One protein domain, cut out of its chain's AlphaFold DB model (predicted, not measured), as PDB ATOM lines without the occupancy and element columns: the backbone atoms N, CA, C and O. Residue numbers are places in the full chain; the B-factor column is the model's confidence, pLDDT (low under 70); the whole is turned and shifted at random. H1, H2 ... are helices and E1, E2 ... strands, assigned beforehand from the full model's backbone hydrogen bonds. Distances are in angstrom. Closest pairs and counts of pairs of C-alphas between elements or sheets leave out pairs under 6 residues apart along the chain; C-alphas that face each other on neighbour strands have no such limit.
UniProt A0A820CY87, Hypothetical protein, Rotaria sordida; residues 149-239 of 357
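Overview. This is residues 149 to 239 of the 357 residues of the protein "Hypothetical protein" of Rotaria sordida (UniProt A0A820CY87). Two strongly twisted sheets lie partly face to face as a sandwich, E1 E7 E6 E3 on one side and E2 E5 E4 on the other, their strands crossed at 42 degrees and their planes 43 degrees apart. The edges come near each other at E3 and E4, and the short helix H1 sits at one end of the long axis, by the ends of E3 and E4. The printed part has 91 residues, in the order E1 E2 E3 E4 E5 H1 E6 E7, mostly strand; the four-stranded sheet is mixed and the three-stranded one antiparallel. The whole is compact, with a radius of gyration of the C-alphas of 12.2 A and spans of 35 by 24 by 23 A.

Arrangement. Start at the edge strand E1, residues 156 to 159, parallel to E7, residues 229 to 238, where N 157 and O 235 are 2.8 A apart, within hydrogen-bond range. E7 forms a hairpin with E6, residues 218 to 225; look at N 221 and O 234, 2.8 A apart. E6 is antiparallel to the edge strand E3, residues 181 to 185, with N 184 and O 222 at 2.9 A. In the other sheet, E2, residues 164 to 170, is antiparallel to E5, residues 201 to 206, with N 165 and O 204 at 2.8 A. E5 forms a hairpin with E4, residues 192 to 197, with N 203 and O 196 at 2.8 A. Between the sheets, the closest C-alphas of E3 and E4 are those of Val 183 and Cys 192, 5.9 A apart; those of E1 and E2 are Ile 159 and Ile 165, 7.3 A. H1, residues 208 to 213, is only just not on either sheet, with 4 pairs of C-alphas within 10 A of each. Every O i to N i+4 pair in H1 is within hydrogen-bond range.

Along the chain. Find C-alpha 156 at (130.061, 127.529, 187.282), where E1 begins its 9.7 A. E2 covers 19.4 A, E3 13.2 A, E4 13.7 A and E5 16.0 A; H1 follows with 8.8 A, from C-alpha 208 at (142.162, 117.633, 174.049). E6 covers 23.2 A, and E7, the longest strand, covers 26.6 A to C-alpha 238 at (139.549, 123.134, 184.889).

Size, cuts and confidence. The C-alphas of Ser 174 and Gln 215 are the two farthest apart, at 36.5 A. The printed part has no cut, and no link is long. The mean pLDDT of the printed part is 87.5; look for values under 70 at residues 161, 209 to 210, 212 to 216 and 239.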
ATOM      1  N   TYR A 149     117.469 123.950 178.450       96.81
ATOM      2  CA  TYR A 149     118.735 123.693 179.133       96.81
ATOM      3  C   TYR A 149     118.816 124.523 180.412       96.81
ATOM      4  O   TYR A 149     118.532 125.724 180.401       96.81
ATOM      5  N   TYR A 150     119.214 123.891 181.511       97.31
ATOM      6  CA  TYR A 150     119.446 124.570 182.780       97.31
ATOM      7  C   TYR A 150     120.896 125.065 182.861       97.31
ATOM      8  O   TYR A 150     121.811 124.343 182.450       97.31
ATOM      9  N   PRO A 151     121.133 126.280 183.389       97.00
ATOM     10  CA  PRO A 151     122.487 126.741 183.650       97.00
ATOM     11  C   PRO A 151     123.149 125.876 184.726       97.00
ATOM     12  O   PRO A 151     122.475 125.225 185.528       97.00
ATOM     13  N   PHE A 152     124.480 125.901 184.776       94.81
ATOM     14  CA  PHE A 152     125.210 125.266 185.869       94.81
ATOM     15  C   PHE A 152     124.806 125.868 187.219       94.81
ATOM     16  O   PHE A 152     124.406 127.033 187.307       94.81
ATOM     17  N   GLU A 153     124.956 125.096 188.294       91.88
ATOM     18  CA  GLU A 153     124.748 125.615 189.643       91.88
ATOM     19  C   GLU A 153     125.708 126.795 189.887       91.88
ATOM     20  O   GLU A 153     126.914 126.694 189.669       91.88
ATOM     21  N   ASN A 154     125.171 127.959 190.268       90.38
ATOM     22  CA  ASN A 154     125.920 129.223 190.357       90.38
ATOM     23  C   ASN A 154     126.622 129.656 189.049       90.38
ATOM     24  O   ASN A 154     127.570 130.437 189.101       90.38
ATOM     25  N   TYR A 155     126.165 129.170 187.887       91.19
ATOM     26  CA  TYR A 155     126.760 129.402 186.565       91.19
ATOM     27  C   TYR A 155     128.215 128.930 186.431       91.19
ATOM     28  O   TYR A 155     128.925 129.391 185.537       91.19
ATOM     29  N   ILE A 156     128.679 128.019 187.292       87.56
ATOM     30  CA  ILE A 156     130.061 127.529 187.282       87.56
ATOM     31  C   ILE A 156     130.075 126.007 187.427       87.56
ATOM     32  O   ILE A 156     129.524 125.461 188.376       87.56
ATOM     33  N   GLN A 157     130.788 125.324 186.533       89.19
ATOM     34  CA  GLN A 157     131.032 123.887 186.604       89.19
ATOM     35  C   GLN A 157     132.530 123.602 186.726       89.19
ATOM     36  O   GLN A 157     133.332 123.982 185.874       89.19
ATOM     37  N   GLN A 158     132.920 122.875 187.771       85.88
ATOM     38  CA  GLN A 158     134.293 122.392 187.919       85.88
ATOM     39  C   GLN A 158     134.455 121.069 187.168       85.88
ATOM     40  O   GLN A 158     133.710 120.113 187.403       85.88
ATOM     41  N   ILE A 159     135.422 121.018 186.256       82.12
ATOM     42  CA  ILE A 159     135.705 119.828 185.454       82.12
ATOM     43  C   ILE A 159     136.779 119.004 186.157       82.12
ATOM     44  O   ILE A 159     137.889 119.478 186.406       82.12
ATOM     45  N   ASN A 160     136.416 117.766 186.494       71.56
ATOM     46  CA  ASN A 160     137.331 116.768 187.033       71.56
ATOM     47  C   ASN A 160     138.092 116.055 185.893       71.56
ATOM     48  O   ASN A 160     137.879 116.312 184.710       71.56
ATOM     49  N   SER A 161     138.947 115.093 186.238       65.81
ATOM     50  CA  SER A 161     139.790 114.354 185.285       65.81
ATOM     51  C   SER A 161     139.048 113.538 184.213       65.81
ATOM     52  O   SER A 161     139.707 112.966 183.345       65.81
ATOM     53  N   THR A 162     137.712 113.445 184.245       76.81
ATOM     54  CA  THR A 162     136.948 112.672 183.251       76.81
ATOM     55  C   THR A 162     136.773 113.400 181.919       76.81
ATOM     56  O   THR A 162     136.468 112.742 180.928       76.81
ATOM     57  N   ASN A 163     136.985 114.724 181.870       85.69
ATOM     58  CA  ASN A 163     136.734 115.570 180.694       85.69
ATOM     59  C   ASN A 163     135.291 115.481 180.152       85.69
ATOM     60  O   ASN A 163     135.043 115.845 179.004       85.69
ATOM     61  N   ILE A 164     134.339 114.988 180.950       90.62
ATOM     62  CA  ILE A 164     132.929 114.875 180.572       90.62
ATOM     63  C   ILE A 164     132.157 116.026 181.210       90.62
ATOM     64  O   ILE A 164     132.258 116.266 182.413       90.62
ATOM     65  N   ILE A 165     131.356 116.712 180.400       91.94
ATOM     66  CA  ILE A 165     130.434 117.760 180.833       91.94
ATOM     67  C   ILE A 165     129.016 117.212 180.715       91.94
ATOM     68  O   ILE A 165     128.628 116.696 179.665       91.94
ATOM     69  N   LYS A 166     128.250 117.320 181.803       94.31
ATOM     70  CA  LYS A 166     126.823 117.006 181.826       94.31
ATOM     71  C   LYS A 166     126.037 118.312 181.790       94.31
ATOM     72  O   LYS A 166     126.211 119.155 182.663       94.31
ATOM     73  N   PHE A 167     125.169 118.445 180.801       95.81
ATOM     74  CA  PHE A 167     124.199 119.525 180.688       95.81
ATOM     75  C   PHE A 167     122.837 118.981 181.091       95.81
ATOM     76  O   PHE A 167     122.394 117.983 180.527       95.81
ATOM     77  N   GLU A 168     122.191 119.594 182.077       96.94
ATOM     78  CA  GLU A 168     120.855 119.192 182.518       96.94
ATOM     79  C   GLU A 168     119.782 120.018 181.815       96.94
ATOM     80  O   GLU A 168     120.019 121.148 181.387       96.94
ATOM     81  N   GLY A 169     118.592 119.444 181.684       97.00
ATOM     82  CA  GLY A 169     117.506 120.083 180.969       97.00
ATOM     83  C   GLY A 169     116.196 119.314 181.025       97.00
ATOM     84  O   GLY A 169     116.003 118.409 181.839       97.00
ATOM     85  N   SER A 170     115.282 119.696 180.144       96.38
ATOM     86  CA  SER A 170     113.985 119.059 179.943       96.38
ATOM     87  C   SER A 170     113.637 119.050 178.456       96.38
ATOM     88  O   SER A 170     113.965 119.994 177.735       96.38
ATOM     89  N   ASN A 171     112.968 117.984 178.011       93.75
ATOM     90  CA  ASN A 171     112.556 117.764 176.623       93.75
ATOM     91  C   ASN A 171     113.732 117.784 175.632       93.75
ATOM     92  O   ASN A 171     113.619 118.339 174.542       93.75
ATOM     93  N   LEU A 172     114.895 117.238 176.000       94.88
ATOM     94  CA  LEU A 172     116.058 117.293 175.107       94.88
ATOM     95  C   LEU A 172     115.946 116.250 173.975       94.88
ATOM     96  O   LEU A 172     115.720 116.619 172.826       94.88
ATOM     97  N   ALA A 173     116.013 114.950 174.288       92.69
ATOM     98  CA  ALA A 173     115.955 113.874 173.282       92.69
ATOM     99  C   ALA A 173     114.628 113.793 172.501       92.69
ATOM    100  O   ALA A 173     114.592 113.355 171.352       92.69
ATOM    101  N   SER A 174     113.520 114.209 173.112       87.31
ATOM    102  CA  SER A 174     112.196 114.250 172.481       87.31
ATOM    103  C   SER A 174     112.062 115.319 171.393       87.31
ATOM    104  O   SER A 174     111.187 115.182 170.527       87.31
ATOM    105  N   THR A 175     112.922 116.343 171.399       86.12
ATOM    106  CA  THR A 175     112.823 117.504 170.500       86.12
ATOM    107  C   THR A 175     113.843 117.501 169.375       86.12
ATOM    108  O   THR A 175     113.536 117.972 168.281       86.12
ATOM    109  N   HIS A 176     115.026 116.935 169.601       86.69
ATOM    110  CA  HIS A 176     116.098 116.902 168.614       86.69
ATOM    111  C   HIS A 176     117.005 115.685 168.793       86.69
ATOM    112  O   HIS A 176     117.128 115.118 169.878       86.69
ATOM    113  N   SER A 177     117.660 115.311 167.700       89.75
ATOM    114  CA  SER A 177     118.708 114.300 167.696       89.75
ATOM    115  C   SER A 177     120.061 114.923 168.056       89.75
ATOM    116  O   SER A 177     120.268 116.134 167.947       89.75
ATOM    117  N   ILE A 178     120.991 114.088 168.520       92.00
ATOM    118  CA  ILE A 178     122.289 114.527 169.052       92.00
ATOM    119  C   ILE A 178     123.178 115.236 168.015       92.00
ATOM    120  O   ILE A 178     123.992 116.078 168.376       92.00
ATOM    121  N   ASP A 179     122.998 114.924 166.733       88.12
ATOM    122  CA  ASP A 179     123.685 115.503 165.573       88.12
ATOM    123  C   ASP A 179     123.308 116.967 165.296       88.12
ATOM    124  O   ASP A 179     124.049 117.670 164.610       88.12
ATOM    125  N   LEU A 180     122.198 117.453 165.860       87.50
ATOM    126  CA  LEU A 180     121.741 118.841 165.714       87.50
ATOM    127  C   LEU A 180     122.282 119.784 166.802       87.50
ATOM    128  O   LEU A 180     121.957 120.975 166.798       87.50
ATOM    129  N   ILE A 181     123.071 119.262 167.746       92.00
ATOM    130  CA  ILE A 181     123.572 119.999 168.908       92.00
ATOM    131  C   ILE A 181     124.988 120.513 168.635       92.00
ATOM    132  O   ILE A 181     125.904 119.727 168.407       92.00
ATOM    133  N   ASP A 182     125.184 121.826 168.751       92.12
ATOM    134  CA  ASP A 182     126.497 122.483 168.711       92.12
ATOM    135  C   ASP A 182     126.825 123.039 170.107       92.12
ATOM    136  O   ASP A 182     126.145 123.939 170.606       92.12
ATOM    137  N   VAL A 183     127.846 122.487 170.767       92.88
ATOM    138  CA  VAL A 183     128.299 122.947 172.090       92.88
ATOM    139  C   VAL A 183     129.556 123.787 171.917       92.88
ATOM    140  O   VAL A 183     130.614 123.269 171.553       92.88
ATOM    141  N   ARG A 184     129.465 125.079 172.249       91.56
ATOM    142  CA  ARG A 184     130.583 126.015 172.103       91.56
ATOM    143  C   ARG A 184     131.212 126.360 173.437       91.56
ATOM    144  O   ARG A 184     130.523 126.608 174.425       91.56
ATOM    145  N   ILE A 185     132.541 126.421 173.426       89.19
ATOM    146  CA  ILE A 185     133.362 126.856 174.558       89.19
ATOM    147  C   ILE A 185     134.251 128.001 174.070       89.19
ATOM    148  O   ILE A 185     135.037 127.793 173.148       89.19
ATOM    149  N   ASP A 186     134.079 129.206 174.624       85.00
ATOM    150  CA  ASP A 186     134.743 130.453 174.187       85.00
ATOM    151  C   ASP A 186     134.785 130.631 172.656       85.00
ATOM    152  O   ASP A 186     135.823 130.889 172.048       85.00
ATOM    153  N   ASN A 187     133.624 130.483 172.013       79.19
ATOM    154  CA  ASN A 187     133.419 130.559 170.558       79.19
ATOM    155  C   ASN A 187     133.987 129.396 169.723       79.19
ATOM    156  O   ASN A 187     133.851 129.414 168.499       79.19
ATOM    157  N   ASN A 188     134.570 128.365 170.338       81.44
ATOM    158  CA  ASN A 188     135.014 127.168 169.628       81.44
ATOM    159  C   ASN A 188     133.901 126.105 169.578       81.44
ATOM    160  O   ASN A 188     133.525 125.553 170.611       81.44
ATOM    161  N   ASN A 189     133.407 125.807 168.372       74.25
ATOM    162  CA  ASN A 189     132.301 124.878 168.077       74.25
ATOM    163  C   ASN A 189     132.653 123.389 168.123       74.25
ATOM    164  O   ASN A 189     131.773 122.554 168.269       74.25
ATOM    165  N   ASN A 190     133.937 123.041 168.076       80.00
ATOM    166  CA  ASN A 190     134.387 121.647 168.169       80.00
ATOM    167  C   ASN A 190     135.109 121.367 169.493       80.00
ATOM    168  O   ASN A 190     135.895 120.422 169.623       80.00
ATOM    169  N   ALA A 191     134.890 122.227 170.487       84.44
ATOM    170  CA  ALA A 191     135.524 122.092 171.784       84.44
ATOM    171  C   ALA A 191     134.948 120.922 172.584       84.44
ATOM    172  O   ALA A 191     135.697 120.262 173.300       84.44
ATOM    173  N   CYS A 192     133.656 120.632 172.438       90.38
ATOM    174  CA  CYS A 192     132.974 119.579 173.169       90.38
ATOM    175  C   CYS A 192     132.108 118.750 172.214       90.38
ATOM    176  O   CYS A 192     131.292 119.307 171.491       90.38
ATOM    177  N   ILE A 193     132.292 117.428 172.214       92.38
ATOM    178  CA  ILE A 193     131.599 116.500 171.314       92.38
ATOM    179  C   ILE A 193     130.466 115.795 172.079       92.38
ATOM    180  O   ILE A 193     130.756 114.997 172.979       92.38
ATOM    181  N   PRO A 194     129.188 116.056 171.749       94.50
ATOM    182  CA  PRO A 194     128.047 115.325 172.298       94.50
ATOM    183  C   PRO A 194     128.144 113.821 172.005       94.50
ATOM    184  O   PRO A 194     128.435 113.428 170.878       94.50
ATOM    185  N   PHE A 195     127.888 112.964 172.999       95.00
ATOM    186  CA  PHE A 195     127.900 111.503 172.795       95.00
ATOM    187  C   PHE A 195     126.736 110.747 173.444       95.00
ATOM    188  O   PHE A 195     126.513 109.582 173.120       95.00
ATOM    189  N   ASN A 196     125.999 111.368 174.367       96.25
ATOM    190  CA  ASN A 196     124.801 110.767 174.946       96.25
ATOM    191  C   ASN A 196     123.740 111.840 175.193       96.25
ATOM    192  O   ASN A 196     124.040 112.867 175.796       96.25
ATOM    193  N   LEU A 197     122.513 111.581 174.752       97.12
ATOM    194  CA  LEU A 197     121.372 112.478 174.869       97.12
ATOM    195  C   LEU A 197     120.184 111.703 175.442       97.12
ATOM    196  O   LEU A 197     119.811 110.646 174.939       97.12
ATOM    197  N   THR A 198     119.582 112.246 176.493       97.06
ATOM    198  CA  THR A 198     118.336 111.761 177.101       97.06
ATOM    199  C   THR A 198     117.361 112.924 177.232       97.06
ATOM    200  O   THR A 198     117.748 114.064 177.011       97.06
ATOM    201  N   ASP A 199     116.112 112.694 177.639       95.75
ATOM    202  CA  ASP A 199     115.160 113.799 177.834       95.75
ATOM    203  C   ASP A 199     115.552 114.793 178.939       95.75
ATOM    204  O   ASP A 199     115.044 115.914 178.946       95.75
ATOM    205  N   THR A 200     116.445 114.410 179.857       97.19
ATOM    206  CA  THR A 200     116.803 115.222 181.033       97.19
ATOM    207  C   THR A 200     118.255 115.683 181.060       97.19
ATOM    208  O   THR A 200     118.605 116.556 181.854       97.19
ATOM    209  N   TYR A 201     119.122 115.110 180.225       96.50
ATOM    210  CA  TYR A 201     120.513 115.536 180.150       96.50
ATOM    211  C   TYR A 201     121.178 115.212 178.811       96.50
ATOM    212  O   TYR A 201     120.845 114.227 178.148       96.50
ATOM    213  N   LEU A 202     122.199 116.004 178.495       97.00
ATOM    214  CA  LEU A 202     123.183 115.777 177.445       97.00
ATOM    215  C   LEU A 202     124.559 115.556 178.089       97.00
ATOM    216  O   LEU A 202     124.965 116.309 178.972       97.00
ATOM    217  N   MET A 203     125.300 114.547 177.633       95.69
ATOM    218  CA  MET A 203     126.712 114.371 177.972       95.69
ATOM    219  C   MET A 203     127.598 114.661 176.775       95.69
ATOM    220  O   MET A 203     127.342 114.221 175.650       95.69
ATOM    221  N   CYS A 204     128.677 115.376 177.059       94.12
ATOM    222  CA  CYS A 204     129.588 115.890 176.065       94.12
ATOM    223  C   CYS A 204     131.034 115.674 176.511       94.12
ATOM    224  O   CYS A 204     131.365 115.853 177.684       94.12
ATOM    225  N   LEU A 205     131.887 115.247 175.586       92.19
ATOM    226  CA  LEU A 205     133.295 114.973 175.839       92.19
ATOM    227  C   LEU A 205     134.143 116.159 175.380       92.19
ATOM    228  O   LEU A 205     134.154 116.508 174.200       92.19
ATOM    229  N   LEU A 206     134.886 116.753 176.308       89.44
ATOM    230  CA  LEU A 206     135.781 117.869 176.033       89.44
ATOM    231  C   LEU A 206     136.988 117.394 175.208       89.44
ATOM    232  O   LEU A 206     137.656 116.412 175.545       89.44
ATOM    233  N   SER A 207     137.284 118.092 174.113       85.81
ATOM    234  CA  SER A 207     138.398 117.752 173.233       85.81
ATOM    235  C   SER A 207     139.744 118.115 173.873       85.81
ATOM    236  O   SER A 207     139.878 119.101 174.599       85.81
ATOM    237  N   LYS A 208     140.794 117.339 173.570       76.88
ATOM    238  CA  LYS A 208     142.162 117.633 174.049       76.88
ATOM    239  C   LYS A 208     142.659 119.003 173.575       76.88
ATOM    240  O   LYS A 208     143.426 119.651 174.278       76.88
ATOM    241  N   PHE A 209     142.228 119.430 172.387       69.06
ATOM    242  CA  PHE A 209     142.550 120.745 171.840       69.06
ATOM    243  C   PHE A 209     141.937 121.865 172.687       69.06
ATOM    244  O   PHE A 209     142.649 122.794 173.058       69.06
ATOM    245  N   ALA A 210     140.658 121.737 173.061       69.81
ATOM    246  CA  ALA A 210     140.013 122.680 173.968       69.81
ATOM    247  C   ALA A 210     140.738 122.735 175.318       69.81
ATOM    248  O   ALA A 210     141.030 123.822 175.801       69.81
ATOM    249  N   LEU A 211     141.140 121.582 175.867       70.75
ATOM    250  CA  LEU A 211     141.900 121.514 177.120       70.75
ATOM    251  C   LEU A 211     143.197 122.343 177.090       70.75
ATOM    252  O   LEU A 211     143.528 123.002 178.067       70.75
ATOM    253  N   ASN A 212     143.917 122.315 175.966       65.75
ATOM    254  CA  ASN A 212     145.180 123.041 175.797       65.75
ATOM    255  C   ASN A 212     144.981 124.536 175.501       65.75
ATOM    256  O   ASN A 212     145.893 125.329 175.727       65.75
ATOM    257  N   SER A 213     143.823 124.906 174.951       63.66
ATOM    258  CA  SER A 213     143.485 126.281 174.567       63.66
ATOM    259  C   SER A 213     142.913 127.107 175.720       63.66
ATOM    260  O   SER A 213     142.842 128.328 175.600       63.66
ATOM    261  N   LEU A 214     142.499 126.466 176.815       66.44
ATOM    262  CA  LEU A 214     141.973 127.127 178.007       66.44
ATOM    263  C   LEU A 214     143.115 127.832 178.761       66.44
ATOM    264  O   LEU A 214     143.641 127.322 179.747       66.44
ATOM    265  N   GLN A 215     143.527 128.995 178.250       56.91
ATOM    266  CA  GLN A 215     144.602 129.825 178.806       56.91
ATOM    267  C   GLN A 215     144.241 130.431 180.170       56.91
ATOM    268  O   GLN A 215     145.127 130.580 181.009       56.91
ATOM    269  N   ASP A 216     142.955 130.710 180.415       57.88
ATOM    270  CA  ASP A 216     142.488 131.479 181.577       57.88
ATOM    271  C   ASP A 216     141.862 130.634 182.699       57.88
ATOM    272  O   ASP A 216     141.312 131.176 183.653       57.88
ATOM    273  N   PHE A 217     141.952 129.298 182.627       72.25
ATOM    274  CA  PHE A 217     141.328 128.366 183.589       72.25
ATOM    275  C   PHE A 217     139.805 128.534 183.765       72.25
ATOM    276  O   PHE A 217     139.215 127.847 184.597       72.25
ATOM    277  N   GLU A 218     139.169 129.393 182.974       82.12
ATOM    278  CA  GLU A 218     137.746 129.703 182.975       82.12
ATOM    279  C   GLU A 218     137.307 129.910 181.520       82.12
ATOM    280  O   GLU A 218     137.984 130.615 180.777       82.12
ATOM    281  N   ALA A 219     136.196 129.296 181.112       86.50
ATOM    282  CA  ALA A 219     135.643 129.478 179.770       86.50
ATOM    283  C   ALA A 219     134.126 129.470 179.759       86.50
ATOM    284  O   ALA A 219     133.504 128.698 180.489       86.50
ATOM    285  N   ASN A 220     133.539 130.299 178.903       90.94
ATOM    286  CA  ASN A 220     132.093 130.387 178.745       90.94
ATOM    287  C   ASN A 220     131.587 129.219 177.907       90.94
ATOM    288  O   ASN A 220     132.185 128.870 176.891       90.94
ATOM    289  N   VAL A 221     130.464 128.647 178.328       93.12
ATOM    290  CA  VAL A 221     129.824 127.514 177.672       93.12
ATOM    291  C   VAL A 221     128.424 127.898 177.233       93.12
ATOM    292  O   VAL A 221     127.595 128.344 178.033       93.12
ATOM    293  N   GLU A 222     128.159 127.669 175.955       94.50
ATOM    294  CA  GLU A 222     126.842 127.823 175.355       94.50
ATOM    295  C   GLU A 222     126.456 126.558 174.584       94.50
ATOM    296  O   GLU A 222     127.297 125.886 173.980       94.50
ATOM    297  N   VAL A 223     125.168 126.234 174.611       95.25
ATOM    298  CA  VAL A 223     124.588 125.141 173.825       95.25
ATOM    299  C   VAL A 223     123.703 125.757 172.754       95.25
ATOM    300  O   VAL A 223     122.816 126.552 173.065       95.25
ATOM    301  N   ARG A 224     123.940 125.407 171.493       94.06
ATOM    302  CA  ARG A 224     123.159 125.868 170.346       94.06
ATOM    303  C   ARG A 224     122.398 124.709 169.731       94.06
ATOM    304  O   ARG A 224     122.968 123.643 169.506       94.06
ATOM    305  N   ILE A 225     121.118 124.938 169.452       93.06
ATOM    306  CA  ILE A 225     120.234 123.971 168.798       93.06
ATOM    307  C   ILE A 225     119.679 124.629 167.535       93.06
ATOM    308  O   ILE A 225     118.970 125.637 167.608       93.06
ATOM    309  N   GLY A 226     120.024 124.074 166.373       88.25
ATOM    310  CA  GLY A 226     119.737 124.719 165.091       88.25
ATOM    311  C   GLY A 226     120.363 126.118 164.993       88.25
ATOM    312  O   GLY A 226     121.387 126.410 165.612       88.25
ATOM    313  N   THR A 227     119.758 126.999 164.201       90.12
ATOM    314  CA  THR A 227     120.229 128.383 164.025       90.12
ATOM    315  C   THR A 227     119.609 129.372 165.008       90.12
ATOM    316  O   THR A 227     120.155 130.460 165.183       90.12
ATOM    317  N   ASN A 228     118.484 129.015 165.638       93.31
ATOM    318  CA  ASN A 228     117.634 129.977 166.345       93.31
ATOM    319  C   ASN A 228     117.750 129.906 167.873       93.31
ATOM    320  O   ASN A 228     117.531 130.920 168.534       93.31
ATOM    321  N   LEU A 229     118.115 128.754 168.452       94.06
ATOM    322  CA  LEU A 229     118.236 128.612 169.904       94.06
ATOM    323  C   LEU A 229     119.692 128.615 170.364       94.06
ATOM    324  O   LEU A 229     120.522 127.845 169.885       94.06
ATOM    325  N   THR A 230     119.983 129.470 171.342       95.31
ATOM    326  CA  THR A 230     121.266 129.529 172.049       95.31
ATOM    327  C   THR A 230     121.003 129.644 173.547       95.31
ATOM    328  O   THR A 230     120.311 130.558 173.992       95.31
ATOM    329  N   PHE A 231     121.564 128.722 174.322       95.62
ATOM    330  CA  PHE A 231     121.433 128.654 175.773       95.62
ATOM    331  C   PHE A 231     122.768 128.998 176.425       95.62
ATOM    332  O   PHE A 231     123.764 128.302 176.223       95.62
ATOM    333  N   LEU A 232     122.782 130.056 177.235       94.50
ATOM    334  CA  LEU A 232     123.935 130.425 178.053       94.50
ATOM    335  C   LEU A 232     123.945 129.552 179.309       94.50
ATOM    336  O   LEU A 232     123.127 129.744 180.206       94.50
ATOM    337  N   ILE A 233     124.855 128.580 179.366       96.06
ATOM    338  CA  ILE A 233     124.887 127.603 180.464       96.06
ATOM    339  C   ILE A 233     125.674 128.143 181.660       96.06
ATOM    340  O   ILE A 233     125.304 127.927 182.813       96.06
ATOM    341  N   GLY A 234     126.764 128.857 181.396       93.75
ATOM    342  CA  GLY A 234     127.655 129.373 182.426       93.75
ATOM    343  C   GLY A 234     129.104 129.179 182.023       93.75
ATOM    344  O   GLY A 234     129.444 129.298 180.848       93.75
ATOM    345  N   LYS A 235     129.961 128.887 182.996       90.94
ATOM    346  CA  LYS A 235     131.399 128.774 182.796       90.94
ATOM    347  C   LYS A 235     131.953 127.460 183.320       90.94
ATOM    348  O   LYS A 235     131.453 126.922 184.306       90.94
ATOM    349  N   ILE A 236     133.005 126.957 182.687       88.75
ATOM    350  CA  ILE A 236     133.753 125.789 183.158       88.75
ATOM    351  C   ILE A 236     135.098 126.202 183.730       88.75
ATOM    352  O   ILE A 236     135.766 127.069 183.174       88.75
ATOM    353  N   ILE A 237     135.502 125.554 184.822       85.31
ATOM    354  CA  ILE A 237     136.808 125.740 185.456       85.31
ATOM    355  C   ILE A 237     137.530 124.396 185.482       85.31
ATOM    356  O   ILE A 237     137.029 123.422 186.051       85.31
ATOM    357  N   LEU A 238     138.715 124.334 184.874       78.06
ATOM    358  CA  LEU A 238     139.549 123.134 184.889       78.06
ATOM    359  C   LEU A 238     140.260 123.008 186.241       78.06
ATOM    360  O   LEU A 238     141.110 123.831 186.583       78.06
ATOM    361  N   GLN A 239     139.958 121.952 186.999       68.19
ATOM    362  CA  GLN A 239     140.775 121.598 188.156       68.19
ATOM    363  C   GLN A 239     141.974 120.773 187.696       68.19
ATOM    364  O   GLN A 239     141.848 119.608 187.324       68.19
TER     365      GLN A 239